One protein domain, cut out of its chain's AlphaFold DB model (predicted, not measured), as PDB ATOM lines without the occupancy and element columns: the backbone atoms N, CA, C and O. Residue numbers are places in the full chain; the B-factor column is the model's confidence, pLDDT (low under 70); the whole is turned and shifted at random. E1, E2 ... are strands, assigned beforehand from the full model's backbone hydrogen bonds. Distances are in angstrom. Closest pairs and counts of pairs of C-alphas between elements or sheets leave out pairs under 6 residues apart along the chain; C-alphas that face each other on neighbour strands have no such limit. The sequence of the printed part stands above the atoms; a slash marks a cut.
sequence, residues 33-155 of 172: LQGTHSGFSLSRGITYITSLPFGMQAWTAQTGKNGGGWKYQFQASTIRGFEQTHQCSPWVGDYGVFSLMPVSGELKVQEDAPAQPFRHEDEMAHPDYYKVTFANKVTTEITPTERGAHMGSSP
ATOM      1  N   LEU A  33     165.626 186.971 180.606       94.75
ATOM      2  CA  LEU A  33     164.725 186.867 181.760       94.75
ATOM      3  C   LEU A  33     163.351 187.492 181.502       94.75
ATOM      4  O   LEU A  33     162.431 187.311 182.305       94.75
ATOM      5  N   GLN A  34     163.165 188.235 180.409       95.56
ATOM      6  CA  GLN A  34     161.854 188.787 180.088       95.56
ATOM      7  C   GLN A  34     160.836 187.645 179.952       95.56
ATOM      8  O   GLN A  34     161.064 186.685 179.231       95.56
ATOM      9  N   GLY A  35     159.716 187.729 180.678       94.69
ATOM     10  CA  GLY A  35     158.672 186.695 180.681       94.69
ATOM     11  C   GLY A  35     158.878 185.538 181.670       94.69
ATOM     12  O   GLY A  35     157.949 184.747 181.856       94.69
ATOM     13  N   THR A  36     160.017 185.454 182.371       95.25
ATOM     14  CA  THR A  36     160.301 184.387 183.365       95.25
ATOM     15  C   THR A  36     159.543 184.517 184.680       95.25
ATOM     16  O   THR A  36     159.414 183.543 185.423       95.25
ATOM     17  N   HIS A  37     158.993 185.694 184.984       95.38
ATOM     18  CA  HIS A  37     158.102 185.904 186.128       95.38
ATOM     19  C   HIS A  37     156.690 185.373 185.810       95.38
ATOM     20  O   HIS A  37     155.694 186.098 185.854       95.38
ATOM     21  N   SER A  38     156.619 184.094 185.452       93.12
ATOM     22  CA  SER A  38     155.409 183.377 185.065       93.12
ATOM     23  C   SER A  38     155.162 182.201 186.007       93.12
ATOM     24  O   SER A  38     156.096 181.604 186.544       93.12
ATOM     25  N   GLY A  39     153.895 181.836 186.170       90.44
ATOM     26  CA  GLY A  39     153.477 180.632 186.886       90.44
ATOM     27  C   GLY A  39     152.410 179.875 186.106       90.44
ATOM     28  O   GLY A  39     151.974 180.319 185.046       90.44
ATOM     29  N   PHE A  40     151.973 178.735 186.642       91.25
ATOM     30  CA  PHE A  40     150.912 177.926 186.030       91.25
ATOM     31  C   PHE A  40     149.610 178.716 185.840       91.25
ATOM     32  O   PHE A  40     148.983 178.644 184.790       91.25
ATOM     33  N   SER A  41     149.213 179.490 186.852       93.50
ATOM     34  CA  SER A  41     147.949 180.232 186.858       93.50
ATOM     35  C   SER A  41     147.940 181.452 185.938       93.50
ATOM     36  O   SER A  41     146.876 181.850 185.471       93.50
ATOM     37  N   LEU A  42     149.101 182.068 185.695       92.81
ATOM     38  CA  LEU A  42     149.218 183.264 184.870       92.81
ATOM     39  C   LEU A  42     150.594 183.345 184.206       92.81
ATOM     40  O   LEU A  42     151.633 183.398 184.871       92.81
ATOM     41  N   SER A  43     150.574 183.424 182.877       92.81
ATOM     42  CA  SER A  43     151.756 183.625 182.045       92.81
ATOM     43  C   SER A  43     152.039 185.109 181.811       92.81
ATOM     44  O   SER A  43     151.121 185.907 181.622       92.81
ATOM     45  N   ARG A  44     153.326 185.462 181.765       93.06
ATOM     46  CA  ARG A  44     153.846 186.764 181.316       93.06
ATOM     47  C   ARG A  44     154.778 186.645 180.103       93.06
ATOM     48  O   ARG A  44     155.501 187.591 179.805       93.06
ATOM     49  N   GLY A  45     154.793 185.493 179.434       84.94
ATOM     50  CA  GLY A  45     155.621 185.231 178.249       84.94
ATOM     51  C   GLY A  45     156.244 183.835 178.246       84.94
ATOM     52  O   GLY A  45     156.243 183.193 177.207       84.94
ATOM     53  N   ILE A  46     156.668 183.346 179.418       76.19
ATOM     54  CA  ILE A  46     157.323 182.043 179.635       76.19
ATOM     55  C   ILE A  46     158.487 181.806 178.666       76.19
ATOM     56  O   ILE A  46     158.368 181.110 177.662       76.19
ATOM     57  N   THR A  47     159.639 182.368 178.999       73.25
ATOM     58  CA  THR A  47     160.821 182.327 178.140       73.25
ATOM     59  C   THR A  47     162.061 182.391 179.004       73.25
ATOM     60  O   THR A  47     162.196 183.355 179.742       73.25
ATOM     61  N   TYR A  48     162.946 181.396 178.911       74.00
ATOM     62  CA  TYR A  48     164.347 181.547 179.301       74.00
ATOM     63  C   TYR A  48     165.201 180.427 178.714       74.00
ATOM     64  O   TYR A  48     165.027 179.257 179.044       74.00
ATOM     65  N   ILE A  49     166.100 180.825 177.818       83.31
ATOM     66  CA  ILE A  49     167.120 179.988 177.198       83.31
ATOM     67  C   ILE A  49     168.332 180.857 176.855       83.31
ATOM     68  O   ILE A  49     168.189 182.017 176.465       83.31
ATOM     69  N   THR A  50     169.514 180.270 176.969       93.38
ATOM     70  CA  THR A  50     170.787 180.779 176.448       93.38
ATOM     71  C   THR A  50     171.179 179.863 175.290       93.38
ATOM     72  O   THR A  50     171.365 178.658 175.482       93.38
ATOM     73  N   SER A  51     171.201 180.387 174.064       96.19
ATOM     74  CA  SER A  51     171.475 179.615 172.848       96.19
ATOM     75  C   SER A  51     171.837 180.528 171.676       96.19
ATOM     76  O   SER A  51     171.441 181.694 171.620       96.19
ATOM     77  N   LEU A  52     172.540 179.964 170.695       96.50
ATOM     78  CA  LEU A  52     172.670 180.590 169.383       96.50
ATOM     79  C   LEU A  52     171.326 180.551 168.632       96.50
ATOM     80  O   LEU A  52     170.485 179.689 168.909       96.50
ATOM     81  N   PRO A  53     171.107 181.438 167.644       95.56
ATOM     82  CA  PRO A  53     169.926 181.366 166.790       95.56
ATOM     83  C   PRO A  53     169.777 179.971 166.165       95.56
ATOM     84  O   PRO A  53     170.676 179.504 165.472       95.56
ATOM     85  N   PHE A  54     168.639 179.317 166.414       95.50
ATOM     86  CA  PHE A  54     168.337 177.956 165.940       95.50
ATOM     87  C   PHE A  54     169.339 176.879 166.396       95.50
ATOM     88  O   PHE A  54     169.510 175.866 165.714       95.50
ATOM     89  N   GLY A  55     169.991 177.079 167.545       95.69
ATOM     90  CA  GLY A  55     170.837 176.060 168.158       95.69
ATOM     91  C   GLY A  55     170.069 174.756 168.384       95.69
ATOM     92  O   GLY A  55     168.920 174.757 168.822       95.69
ATOM     93  N   MET A  56     170.720 173.630 168.097       96.75
ATOM     94  CA  MET A  56     170.197 172.298 168.402       96.75
ATOM     95  C   MET A  56     170.057 172.104 169.912       96.75
ATOM     96  O   MET A  56     169.137 171.426 170.344       96.75
ATOM     97  N   GLN A  57     170.963 172.694 170.699       95.44
ATOM     98  CA  GLN A  57     170.913 172.671 172.159       95.44
ATOM     99  C   GLN A  57     170.768 174.085 172.720       95.44
ATOM    100  O   GLN A  57     171.486 175.013 172.331       95.44
ATOM    101  N   ALA A  58     169.865 174.232 173.684       95.88
ATOM    102  CA  ALA A  58     169.755 175.414 174.522       95.88
ATOM    103  C   ALA A  58     170.144 175.080 175.963       95.88
ATOM    104  O   ALA A  58     170.089 173.922 176.385       95.88
ATOM    105  N   TRP A  59     170.536 176.106 176.713       96.62
ATOM    106  CA  TRP A  59     170.966 175.983 178.101       96.62
ATOM    107  C   TRP A  59     170.171 176.922 178.999       96.62
ATOM    108  O   TRP A  59     169.867 178.052 178.619       96.62
ATOM    109  N   THR A  60     169.829 176.452 180.193       95.75
ATOM    110  CA  THR A  60     169.018 177.193 181.162       95.75
ATOM    111  C   THR A  60     169.509 176.906 182.575       95.75
ATOM    112  O   THR A  60     169.712 175.754 182.947       95.75
ATOM    113  N   ALA A  61     169.663 177.928 183.416       95.94
ATOM    114  CA  ALA A  61     169.566 177.718 184.856       95.94
ATOM    115  C   ALA A  61     168.229 177.039 185.206       95.94
ATOM    116  O   ALA A  61     167.189 177.326 184.612       95.94
ATOM    117  N   GLN A  62     168.257 176.126 186.166       95.62
ATOM    118  CA  GLN A  62     167.102 175.352 186.588       95.62
ATOM    119  C   GLN A  62     166.757 175.712 188.031       95.62
ATOM    120  O   GLN A  62     167.568 175.535 188.941       95.62
ATOM    121  N   THR A  63     165.537 176.187 188.256       95.31
ATOM    122  CA  THR A  63     164.986 176.478 189.589       95.31
ATOM    123  C   THR A  63     163.884 175.479 189.960       95.31
ATOM    124  O   THR A  63     163.772 175.077 191.122       95.31
ATOM    125  N   GLY A  64     163.096 175.029 188.976       92.75
ATOM    126  CA  GLY A  64     162.012 174.058 189.143       92.75
ATOM    127  C   GLY A  64     162.478 172.600 189.183       92.75
ATOM    128  O   GLY A  64     163.590 172.275 188.776       92.75
ATOM    129  N   LYS A  65     161.618 171.711 189.691       92.56
ATOM    130  CA  LYS A  65     161.911 170.274 189.847       92.56
ATOM    131  C   LYS A  65     162.124 169.559 188.510       92.56
ATOM    132  O   LYS A  65     161.578 169.971 187.483       92.56
ATOM    133  N   ASN A  66     162.875 168.457 188.543       91.94
ATOM    134  CA  ASN A  66     163.086 167.612 187.369       91.94
ATOM    135  C   ASN A  66     161.744 167.086 186.835       91.94
ATOM    136  O   ASN A  66     160.841 166.751 187.598       91.94
ATOM    137  N   GLY A  67     161.600 167.043 185.508       90.19
ATOM    138  CA  GLY A  67     160.362 166.629 184.833       90.19
ATOM    139  C   GLY A  67     159.230 167.668 184.832       90.19
ATOM    140  O   GLY A  67     158.248 167.485 184.119       90.19
ATOM    141  N   GLY A  68     159.354 168.769 185.580       90.56
ATOM    142  CA  GLY A  68     158.406 169.881 185.522       90.56
ATOM    143  C   GLY A  68     158.641 170.781 184.306       90.56
ATOM    144  O   GLY A  68     159.779 171.020 183.916       90.56
ATOM    145  N   GLY A  69     157.568 171.338 183.740       91.31
ATOM    146  CA  GLY A  69     157.663 172.287 182.624       91.31
ATOM    147  C   GLY A  69     158.195 173.673 183.004       91.31
ATOM    148  O   GLY A  69     158.735 174.396 182.172       91.31
ATOM    149  N   TRP A  70     158.079 174.080 184.268       92.75
ATOM    150  CA  TRP A  70     158.594 175.370 184.743       92.75
ATOM    151  C   TRP A  70     160.056 175.233 185.162       92.75
ATOM    152  O   TRP A  70     160.365 175.161 186.349       92.75
ATOM    153  N   LYS A  71     160.952 175.173 184.173       93.00
ATOM    154  CA  LYS A  71     162.397 174.978 184.376       93.00
ATOM    155  C   LYS A  71     163.039 176.113 185.165       93.00
ATOM    156  O   LYS A  71     163.718 175.857 186.156       93.00
ATOM    157  N   TYR A  72     162.757 177.353 184.774       95.50
ATOM    158  CA  TYR A  72     163.209 178.565 185.450       95.50
ATOM    159  C   TYR A  72     162.024 179.478 185.762       95.50
ATOM    160  O   TYR A  72     161.153 179.694 184.915       95.50
ATOM    161  N   GLN A  73     162.006 180.039 186.968       95.44
ATOM    162  CA  GLN A  73     161.035 181.047 187.384       95.44
ATOM    163  C   GLN A  73     161.741 182.166 188.143       95.44
ATOM    164  O   GLN A  73     162.410 181.906 189.138       95.44
ATOM    165  N   PHE A  74     161.506 183.416 187.736       95.88
ATOM    166  CA  PHE A  74     162.134 184.603 188.338       95.88
ATOM    167  C   PHE A  74     161.865 184.759 189.844       95.88
ATOM    168  O   PHE A  74     162.560 185.464 190.547       95.88
ATOM    169  N   GLN A  75     160.802 184.163 190.371       95.38
ATOM    170  CA  GLN A  75     160.459 184.305 191.791       95.38
ATOM    171  C   GLN A  75     161.244 183.329 192.677       95.38
ATOM    172  O   GLN A  75     161.163 183.410 193.902       95.38
ATOM    173  N   ALA A  76     161.929 182.354 192.074       95.38
ATOM    174  CA  ALA A  76     162.661 181.341 192.808       95.38
ATOM    175  C   ALA A  76     163.958 181.921 193.381       95.38
ATOM    176  O   ALA A  76     164.660 182.684 192.733       95.38
ATOM    177  N   SER A  77     164.298 181.507 194.599       96.00
ATOM    178  CA  SER A  77     165.485 181.977 195.320       96.00
ATOM    179  C   SER A  77     166.671 181.013 195.253       96.00
ATOM    180  O   SER A  77     167.712 181.266 195.859       96.00
ATOM    181  N   THR A  78     166.518 179.883 194.557       95.69
ATOM    182  CA  THR A  78     167.546 178.843 194.450       95.69
ATOM    183  C   THR A  78     167.635 178.303 193.029       95.69
ATOM    184  O   THR A  78     166.618 178.143 192.352       95.69
ATOM    185  N   ILE A  79     168.858 177.992 192.605       95.62
ATOM    186  CA  ILE A  79     169.146 177.229 191.389       95.62
ATOM    187  C   ILE A  79     169.642 175.856 191.824       95.62
ATOM    188  O   ILE A  79     170.512 175.745 192.689       95.62
ATOM    189  N   ARG A  80     169.079 174.809 191.224       93.50
ATOM    190  CA  ARG A  80     169.422 173.404 191.498       93.50
ATOM    191  C   ARG A  80     170.365 172.786 190.476       93.50
ATOM    192  O   ARG A  80     170.887 171.703 190.713       93.50
ATOM    193  N   GLY A  81     170.575 173.464 189.357       94.69
ATOM    194  CA  GLY A  81     171.456 173.010 188.297       94.69
ATOM    195  C   GLY A  81     171.365 173.892 187.068       94.69
ATOM    196  O   GLY A  81     170.577 174.834 187.006       94.69
ATOM    197  N   PHE A  82     172.180 173.549 186.086       95.75
ATOM    198  CA  PHE A  82     172.169 174.109 184.749       95.75
ATOM    199  C   PHE A  82     171.825 172.995 183.784       95.75
ATOM    200  O   PHE A  82     172.516 171.980 183.725       95.75
ATOM    201  N   GLU A  83     170.719 173.163 183.088       94.81
ATOM    202  CA  GLU A  83     170.079 172.131 182.301       94.81
ATOM    203  C   GLU A  83     170.295 172.400 180.809       94.81
ATOM    204  O   GLU A  83     170.104 173.523 180.330       94.81
ATOM    205  N   GLN A  84     170.686 171.359 180.076       96.44
ATOM    206  CA  GLN A  84     170.554 171.335 178.627       96.44
ATOM    207  C   GLN A  84     169.094 171.023 178.300       96.44
ATOM    208  O   GLN A  84     168.587 169.979 178.704       96.44
ATOM    209  N   THR A  85     168.433 171.907 177.559       95.69
ATOM    210  CA  THR A  85     166.997 171.822 177.274       95.69
ATOM    211  C   THR A  85     166.694 171.893 175.776       95.69
ATOM    212  O   THR A  85     167.417 172.531 175.002       95.69
ATOM    213  N   HIS A  86     165.603 171.242 175.379       95.38
ATOM    214  CA  HIS A  86     164.949 171.368 174.074       95.38
ATOM    215  C   HIS A  86     163.484 171.817 174.224       95.38
ATOM    216  O   HIS A  86     162.683 171.714 173.288       95.38
ATOM    217  N   GLN A  87     163.113 172.293 175.414       94.25
ATOM    218  CA  GLN A  87     161.748 172.640 175.758       94.25
ATOM    219  C   GLN A  87     161.272 173.850 174.947       94.25
ATOM    220  O   GLN A  87     161.833 174.939 175.035       94.25
ATOM    221  N   CYS A  88     160.167 173.692 174.217       91.75
ATOM    222  CA  CYS A  88     159.529 174.797 173.495       91.75
ATOM    223  C   CYS A  88     158.480 175.545 174.334       91.75
ATOM    224  O   CYS A  88     158.179 176.705 174.069       91.75
ATOM    225  N   SER A  89     157.896 174.882 175.338       91.94
ATOM    226  CA  SER A  89     156.941 175.466 176.285       91.94
ATOM    227  C   SER A  89     156.813 174.572 177.527       91.94
ATOM    228  O   SER A  89     157.038 173.363 177.422       91.94
ATOM    229  N   PRO A  90     156.389 175.100 178.690       92.31
ATOM    230  CA  PRO A  90     156.224 174.290 179.899       92.31
ATOM    231  C   PRO A  90     155.136 173.215 179.759       92.31
ATOM    232  O   PRO A  90     155.116 172.254 180.519       92.31
ATOM    233  N   TRP A  91     154.215 173.367 178.808       93.00
ATOM    234  CA  TRP A  91     153.080 172.461 178.618       93.00
ATOM    235  C   TRP A  91     153.457 171.206 177.835       93.00
ATOM    236  O   TRP A  91     152.879 170.147 178.052       93.00
ATOM    237  N   VAL A  92     154.412 171.342 176.914       93.44
ATOM    238  CA  VAL A  92     154.926 170.231 176.102       93.44
ATOM    239  C   VAL A  92     155.944 169.412 176.895       93.44
ATOM    240  O   VAL A  92     156.064 168.208 176.684       93.44
ATOM    241  N   GLY A  93     156.644 170.055 177.833       90.62
ATOM    242  CA  GLY A  93     157.760 169.445 178.540       90.62
ATOM    243  C   GLY A  93     159.007 169.373 177.663       90.62
ATOM    244  O   GLY A  93     159.141 170.104 176.680       90.62
ATOM    245  N   ASP A  94     159.936 168.507 178.047       95.00
ATOM    246  CA  ASP A  94     161.301 168.514 177.531       95.00
ATOM    247  C   ASP A  94     161.800 167.097 177.213       95.00
ATOM    248  O   ASP A  94     161.247 166.111 177.705       95.00
ATOM    249  N   TYR A  95     162.845 166.986 176.394       95.25
ATOM    250  CA  TYR A  95     163.418 165.709 175.967       95.25
ATOM    251  C   TYR A  95     164.942 165.784 175.833       95.25
ATOM    252  O   TYR A  95     165.508 166.851 175.624       95.25
ATOM    253  N   GLY A  96     165.621 164.637 175.955       94.31
ATOM    254  CA  GLY A  96     167.084 164.562 175.813       94.31
ATOM    255  C   GLY A  96     167.865 165.358 176.864       94.31
ATOM    256  O   GLY A  96     168.991 165.754 176.604       94.31
ATOM    257  N   VAL A  97     167.253 165.603 178.020       94.50
ATOM    258  CA  VAL A  97     167.697 166.564 179.033       94.50
ATOM    259  C   VAL A  97     168.717 165.956 179.989       94.50
ATOM    260  O   VAL A  97     168.551 164.826 180.450       94.50
ATOM    261  N   PHE A  98     169.710 166.750 180.377       94.38
ATOM    262  CA  PHE A  98     170.542 166.498 181.552       94.38
ATOM    263  C   PHE A  98     170.877 167.817 182.251       94.38
ATOM    264  O   PHE A  98     170.832 168.882 181.632       94.38
ATOM    265  N   SER A  99     171.233 167.749 183.534       93.50
ATOM    266  CA  SER A  99     171.649 168.916 184.308       93.50
ATOM    267  C   SER A  99     173.004 168.720 184.977       93.50
ATOM    268  O   SER A  99     173.404 167.615 185.342       93.50
ATOM    269  N   LEU A 100     173.726 169.829 185.107       93.06
ATOM    270  CA  LEU A 100     175.029 169.925 185.746       93.06
ATOM    271  C   LEU A 100     174.940 170.961 186.863       93.06
ATOM    272  O   LEU A 100     174.500 172.084 186.633       93.06
ATOM    273  N   MET A 101     175.370 170.608 188.071       93.06
ATOM    274  CA  MET A 101     175.439 171.547 189.188       93.06
ATOM    275  C   MET A 101     176.847 171.526 189.781       93.06
ATOM    276  O   MET A 101     177.248 170.502 190.341       93.06
ATOM    277  N   PRO A 102     177.623 172.618 189.672       89.31
ATOM    278  CA  PRO A 102     178.896 172.702 190.361       89.31
ATOM    279  C   PRO A 102     178.639 172.797 191.865       89.31
ATOM    280  O   PRO A 102     177.915 173.672 192.342       89.31
ATOM    281  N   VAL A 103     179.248 171.886 192.614       83.44
ATOM    282  CA  VAL A 103     179.159 171.836 194.073       83.44
ATOM    283  C   VAL A 103     180.535 172.079 194.679       83.44
ATOM    284  O   VAL A 103     181.551 171.633 194.149       83.44
ATOM    285  N   SER A 104     180.566 172.797 195.798       81.38
ATOM    286  CA  SER A 104     181.757 172.965 196.632       81.38
ATOM    287  C   SER A 104     181.500 172.281 197.970       81.38
ATOM    288  O   SER A 104     180.495 172.568 198.619       81.38
ATOM    289  N   GLY A 105     182.407 171.402 198.394       79.00
ATOM    290  CA  GLY A 105     182.267 170.628 199.628       79.00
ATOM    291  C   GLY A 105     181.645 169.251 199.398       79.00
ATOM    292  O   GLY A 105     182.086 168.508 198.525       79.00
ATOM    293  N   GLU A 106     180.663 168.885 200.221       82.38
ATOM    294  CA  GLU A 106     180.056 167.551 200.205       82.38
ATOM    295  C   GLU A 106     179.254 167.297 198.918       82.38
ATOM    296  O   GLU A 106     178.390 168.092 198.536       82.38
ATOM    297  N   LEU A 107     179.509 166.156 198.273       84.62
ATOM    298  CA  LEU A 107     178.767 165.722 197.096       84.62
ATOM    299  C   LEU A 107     177.355 165.275 197.490       84.62
ATOM    300  O   LEU A 107     177.176 164.282 198.193       84.62
ATOM    301  N   LYS A 108     176.346 165.970 196.963       84.25
ATOM    302  CA  LYS A 108     174.932 165.620 197.126       84.25
ATOM    303  C   LYS A 108     174.298 165.406 195.760       84.25
ATOM    304  O   LYS A 108     174.314 166.305 194.928       84.25
ATOM    305  N   VAL A 109     173.740 164.217 195.542       83.75
ATOM    306  CA  VAL A 109     173.204 163.793 194.232       83.75
ATOM    307  C   VAL A 109     171.676 163.787 194.156       83.75
ATOM    308  O   VAL A 109     171.117 163.626 193.078       83.75
ATOM    309  N   GLN A 110     170.981 163.949 195.285       84.06
ATOM    310  CA  GLN A 110     169.520 164.065 195.286       84.06
ATOM    311  C   GLN A 110     169.088 165.422 194.728       84.06
ATOM    312  O   GLN A 110     169.681 166.422 195.102       84.06
ATOM    313  N   GLU A 111     168.037 165.479 193.904       76.56
ATOM    314  CA  GLU A 111     167.674 166.675 193.114       76.56
ATOM    315  C   GLU A 111     167.541 167.992 193.899       76.56
ATOM    316  O   GLU A 111     167.887 169.053 193.385       76.56
ATOM    317  N   ASP A 112     167.035 167.943 195.131       78.19
ATOM    318  CA  ASP A 112     166.786 169.131 195.952       78.19
ATOM    319  C   ASP A 112     168.018 169.518 196.793       78.19
ATOM    320  O   ASP A 112     168.125 170.642 197.279       78.19
ATOM    321  N   ALA A 113     168.969 168.598 196.968       78.88
ATOM    322  CA  ALA A 113     170.090 168.745 197.885       78.88
ATOM    323  C   ALA A 113     171.250 169.649 197.399       78.88
ATOM    324  O   ALA A 113     171.857 170.296 198.258       78.88
ATOM    325  N   PRO A 114     171.602 169.734 196.096       78.50
ATOM    326  CA  PRO A 114     172.675 170.607 195.625       78.50
ATOM    327  C   PRO A 114     172.212 172.048 195.369       78.50
ATOM    328  O   PRO A 114     173.040 172.878 194.996       78.50
ATOM    329  N   ALA A 115     170.928 172.371 195.576       90.88
ATOM    330  CA  ALA A 115     170.382 173.691 195.289       90.88
ATOM    331  C   ALA A 115     171.094 174.802 196.073       90.88
ATOM    332  O   ALA A 115     171.231 174.740 197.295       90.88
ATOM    333  N   GLN A 116     171.546 175.831 195.354       93.19
ATOM    334  CA  GLN A 116     172.263 176.965 195.925       93.19
ATOM    335  C   GLN A 116     171.409 178.233 195.869       93.19
ATOM    336  O   GLN A 116     170.822 178.534 194.822       93.19
ATOM    337  N   PRO A 117     171.354 179.008 196.967       94.94
ATOM    338  CA  PRO A 117     170.762 180.334 196.953       94.94
ATOM    339  C   PRO A 117     171.508 181.271 196.003       94.94
ATOM    340  O   PRO A 117     172.745 181.306 195.989       94.94
ATOM    341  N   PHE A 118     170.750 182.070 195.262       95.94
ATOM    342  CA  PHE A 118     171.277 183.106 194.379       95.94
ATOM    343  C   PHE A 118     170.419 184.369 194.467       95.94
ATOM    344  O   PHE A 118     169.341 184.372 195.068       95.94
ATOM    345  N   ARG A 119     170.924 185.455 193.889       97.12
ATOM    346  CA  ARG A 119     170.218 186.728 193.762       97.12
ATOM    347  C   ARG A 119     170.324 187.189 192.317       97.12
ATOM    348  O   ARG A 119     171.387 187.043 191.722       97.12
ATOM    349  N   HIS A 120     169.267 187.792 191.777       96.75
ATOM    350  CA  HIS A 120     169.290 188.316 190.406       96.75
ATOM    351  C   HIS A 120     170.311 189.443 190.218       96.75
ATOM    352  O   HIS A 120     170.799 189.649 189.116       96.75
ATOM    353  N   GLU A 121     170.681 190.155 191.291       97.38
ATOM    354  CA  GLU A 121     171.755 191.157 191.233       97.38
ATOM    355  C   GLU A 121     173.134 190.545 190.919       97.38
ATOM    356  O   GLU A 121     174.006 191.236 190.397       97.38
ATOM    357  N   ASP A 122     173.316 189.254 191.220       97.06
ATOM    358  CA  ASP A 122     174.536 188.478 190.977       97.06
ATOM    359  C   ASP A 122     174.402 187.556 189.741       97.06
ATOM    360  O   ASP A 122     175.257 186.693 189.505       97.06
ATOM    361  N   GLU A 123     173.331 187.725 188.957       96.81
ATOM    362  CA  GLU A 123     172.997 186.958 187.755       96.81
ATOM    363  C   GLU A 123     173.129 187.837 186.502       96.81
ATOM    364  O   GLU A 123     172.665 188.974 186.444       96.81
ATOM    365  N   MET A 124     173.761 187.291 185.469       95.94
ATOM    366  CA  MET A 124     173.829 187.871 184.133       95.94
ATOM    367  C   MET A 124     173.225 186.867 183.161       95.94
ATOM    368  O   MET A 124     173.694 185.734 183.067       95.94
ATOM    369  N   ALA A 125     172.192 187.288 182.442       94.75
ATOM    370  CA  ALA A 125     171.425 186.430 181.556       94.75
ATOM    371  C   ALA A 125     171.287 187.096 180.180       94.75
ATOM    372  O   ALA A 125     170.462 187.989 179.979       94.75
ATOM    373  N   HIS A 126     172.117 186.647 179.240       94.38
ATOM    374  CA  HIS A 126     172.122 187.068 177.842       94.38
ATOM    375  C   HIS A 126     171.892 185.864 176.919       94.38
ATOM    376  O   HIS A 126     172.058 184.722 177.349       94.38
ATOM    377  N   PRO A 127     171.495 186.076 175.650       95.06
ATOM    378  CA  PRO A 127     171.295 184.974 174.708       95.06
ATOM    379  C   PRO A 127     172.555 184.129 174.471       95.06
ATOM    380  O   PRO A 127     172.457 182.923 174.265       95.06
ATOM    381  N   ASP A 128     173.729 184.753 174.515       95.38
ATOM    382  CA  ASP A 128     175.039 184.180 174.199       95.38
ATOM    383  C   ASP A 128     175.917 183.914 175.432       95.38
ATOM    384  O   ASP A 128     176.987 183.314 175.312       95.38
ATOM    385  N   TYR A 129     175.483 184.332 176.620       96.50
ATOM    386  CA  TYR A 129     176.252 184.161 177.843       96.50
ATOM    387  C   TYR A 129     175.366 184.192 179.085       96.50
ATOM    388  O   TYR A 129     174.538 185.085 179.271       96.50
ATOM    389  N   TYR A 130     175.598 183.235 179.976       97.19
ATOM    390  CA  TYR A 130     174.991 183.208 181.294       97.19
ATOM    391  C   TYR A 130     176.068 183.157 182.374       97.19
ATOM    392  O   TYR A 130     177.021 182.385 182.262       97.19
ATOM    393  N   LYS A 131     175.883 183.922 183.452       97.19
ATOM    394  CA  LYS A 131     176.698 183.844 184.666       97.19
ATOM    395  C   LYS A 131     175.835 183.982 185.907       97.19
ATOM    396  O   LYS A 131     174.972 184.848 185.962       97.19
ATOM    397  N   VAL A 132     176.152 183.225 186.949       97.25
ATOM    398  CA  VAL A 132     175.659 183.511 188.300       97.25
ATOM    399  C   VAL A 132     176.765 183.335 189.325       97.25
ATOM    400  O   VAL A 132     177.558 182.395 189.246       97.25
ATOM    401  N   THR A 133     176.815 184.248 190.293       96.62
ATOM    402  CA  THR A 133     177.634 184.088 191.499       96.62
ATOM    403  C   THR A 133     176.730 183.702 192.660       96.62
ATOM    404  O   THR A 133     175.836 184.450 193.050       96.62
ATOM    405  N   PHE A 134     176.948 182.519 193.222       94.94
ATOM    406  CA  PHE A 134     176.153 182.012 194.334       94.94
ATOM    407  C   PHE A 134     176.537 182.664 195.666       94.94
ATOM    408  O   PHE A 134     177.626 183.224 195.833       94.94
ATOM    409  N   ALA A 135     175.673 182.520 196.676       90.81
ATOM    410  CA  ALA A 135     175.957 183.002 198.032       90.81
ATOM    411  C   ALA A 135     177.243 182.388 198.627       90.81
ATOM    412  O   ALA A 135     177.979 183.062 199.349       90.81
ATOM    413  N   ASN A 136     177.550 181.137 198.262       88.88
ATOM    414  CA  ASN A 136     178.778 180.423 198.629       88.88
ATOM    415  C   ASN A 136     180.023 180.870 197.827       88.88
ATOM    416  O   ASN A 136     181.083 180.263 197.958       88.88
ATOM    417  N   LYS A 137     179.890 181.923 197.006       91.38
ATOM    418  CA  LYS A 137     180.936 182.539 196.180       91.38
ATOM    419  C   LYS A 137     181.463 181.679 195.029       91.38
ATOM    420  O   LYS A 137     182.396 182.103 194.354       91.38
ATOM    421  N   VAL A 138     180.854 180.527 194.757       92.50
ATOM    422  CA  VAL A 138     181.084 179.805 193.502       92.50
ATOM    423  C   VAL A 138     180.453 180.603 192.368       92.50
ATOM    424  O   VAL A 138     179.285 180.988 192.444       92.50
ATOM    425  N   THR A 139     181.225 180.843 191.315       95.94
ATOM    426  CA  THR A 139     180.728 181.459 190.083       95.94
ATOM    427  C   THR A 139     180.581 180.381 189.027       95.94
ATOM    428  O   THR A 139     181.463 179.535 188.890       95.94
ATOM    429  N   THR A 140     179.466 180.389 188.302       96.50
ATOM    430  CA  THR A 140     179.228 179.488 187.169       96.50
ATOM    431  C   THR A 140     178.905 180.289 185.928       96.50
ATOM    432  O   THR A 140     178.100 181.215 185.993       96.50
ATOM    433  N   GLU A 141     179.522 179.912 184.814       97.62
ATOM    434  CA  GLU A 141     179.437 180.590 183.525       97.62
ATOM    435  C   GLU A 141     179.131 179.581 182.418       97.62
ATOM    436  O   GLU A 141     179.660 178.466 182.432       97.62
ATOM    437  N   ILE A 142     178.287 179.966 181.459       97.62
ATOM    438  CA  ILE A 142     177.890 179.136 180.317       97.62
ATOM    439  C   ILE A 142     177.912 179.979 179.044       97.62
ATOM    440  O   ILE A 142     177.260 181.020 178.971       97.62
ATOM    441  N   THR A 143     178.604 179.481 178.019       97.75
ATOM    442  CA  THR A 143     178.573 180.024 176.654       97.75
ATOM    443  C   THR A 143     178.137 178.922 175.690       97.75
ATOM    444  O   THR A 143     178.836 177.907 175.580       97.75
ATOM    445  N   PRO A 144     176.996 179.071 174.995       97.25
ATOM    446  CA  PRO A 144     176.466 178.046 174.116       97.25
ATOM    447  C   PRO A 144     177.192 178.021 172.766       97.25
ATOM    448  O   PRO A 144     177.754 179.003 172.288       97.25
ATOM    449  N   THR A 145     177.104 176.870 172.117       97.69
ATOM    450  CA  THR A 145     177.384 176.652 170.694       97.69
ATOM    451  C   THR A 145     176.144 176.019 170.064       97.69
ATOM    452  O   THR A 145     175.161 175.754 170.753       97.69
ATOM    453  N   GLU A 146     176.169 175.716 168.766       97.25
ATOM    454  CA  GLU A 146     175.014 175.099 168.102       97.25
ATOM    455  C   GLU A 146     174.577 173.768 168.737       97.25
ATOM    456  O   GLU A 146     173.398 173.437 168.698       97.25
ATOM    457  N   ARG A 147     175.507 172.975 169.291       97.00
ATOM    458  CA  ARG A 147     175.255 171.593 169.756       97.00
ATOM    459  C   ARG A 147     175.893 171.279 171.113       97.00
ATOM    460  O   ARG A 147     176.219 170.129 171.387       97.00
ATOM    461  N   GLY A 148     176.136 172.295 171.929       95.88
ATOM    462  CA  GLY A 148     176.814 172.144 173.214       95.88
ATOM    463  C   GLY A 148     177.012 173.485 173.898       95.88
ATOM    464  O   GLY A 148     176.527 174.504 173.414       95.88
ATOM    465  N   ALA A 149     177.762 173.503 174.990       97.19
ATOM    466  CA  ALA A 149     178.225 174.731 175.621       97.19
ATOM    467  C   ALA A 149     179.579 174.505 176.284       97.19
ATOM    468  O   ALA A 149     179.922 173.385 176.663       97.19
ATOM    469  N   HIS A 150     180.320 175.592 176.460       97.00
ATOM    470  CA  HIS A 150     181.384 175.630 177.442       97.00
ATOM    471  C   HIS A 150     180.783 176.065 178.779       97.00
ATOM    472  O   HIS A 150     180.220 177.156 178.872       97.00
ATOM    473  N   MET A 151     180.904 175.215 179.798       96.00
ATOM    474  CA  MET A 151     180.478 175.506 181.163       96.00
ATOM    475  C   MET A 151     181.705 175.525 182.070       96.00
ATOM    476  O   MET A 151     182.425 174.534 182.170       96.00
ATOM    477  N   GLY A 152     181.939 176.661 182.720       94.75
ATOM    478  CA  GLY A 152     183.028 176.845 183.672       94.75
ATOM    479  C   GLY A 152     182.483 177.144 185.058       94.75
ATOM    480  O   GLY A 152     181.504 177.875 185.200       94.75
ATOM    481  N   SER A 153     183.126 176.601 186.087       92.81
ATOM    482  CA  SER A 153     182.908 177.032 187.462       92.81
ATOM    483  C   SER A 153     184.231 177.427 188.097       92.81
ATOM    484  O   SER A 153     185.256 176.772 187.908       92.81
ATOM    485  N   SER A 154     184.212 178.525 188.843       91.62
ATOM    486  CA  SER A 154     185.345 178.955 189.652       91.62
ATOM    487  C   SER A 154     184.923 179.002 191.117       91.62
ATOM    488  O   SER A 154     183.821 179.474 191.434       91.62
ATOM    489  N   PRO A 155     185.756 178.487 192.039       84.12
ATOM    490  CA  PRO A 155     185.522 178.695 193.455       84.12
ATOM    491  C   PRO A 155     185.616 180.190 193.766       84.12
ATOM    492  O   PRO A 155     186.129 180.976 192.963       84.12
TER     493      PRO A 155
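What this domain is: This is residues 33 to 155 of the 172 residues of the protein "Glyco_hydro_92N domain-containing protein" of Chitinophaga costaii (UniProt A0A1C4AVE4). With little regular structure, two sheets, E1 to E3 and E4 to E7, make a sandwich, partly face to face, each a meander of successive antiparallel neighbours. The 123 printed residues, 34 in seven strands, have no named helix; the class is all strand. It is compact, radius of gyration of the C-alphas 13.5 A, spans 36 by 32 by 27 A.

How they stand to each other: Past residue 57 find E1, residues 58 to 62, in a hairpin with E2, 81 to 85; N 60 and O 83 are 2.9 A apart, within hydrogen-bond range. Look next at E6, residues 139 to 145: its closest C-alphas with E1, Pro 144 and Trp 59, are 7.1 A apart.

Where its parts are: E1 starts at C-alpha 58 (169.755, 175.414, 174.522). Pass E3, 98 to 100, E4, 123 to 125, and E5, 130 to 133, to E7, 148 to 154, 19.7 A long, ending at (185.345, 178.955, 189.652).

The domain as a whole: C-alphas 42 and 105 are farthest apart, 38.3 A. The link E3 to E4 is long. No printed residue is under pLDDT 70.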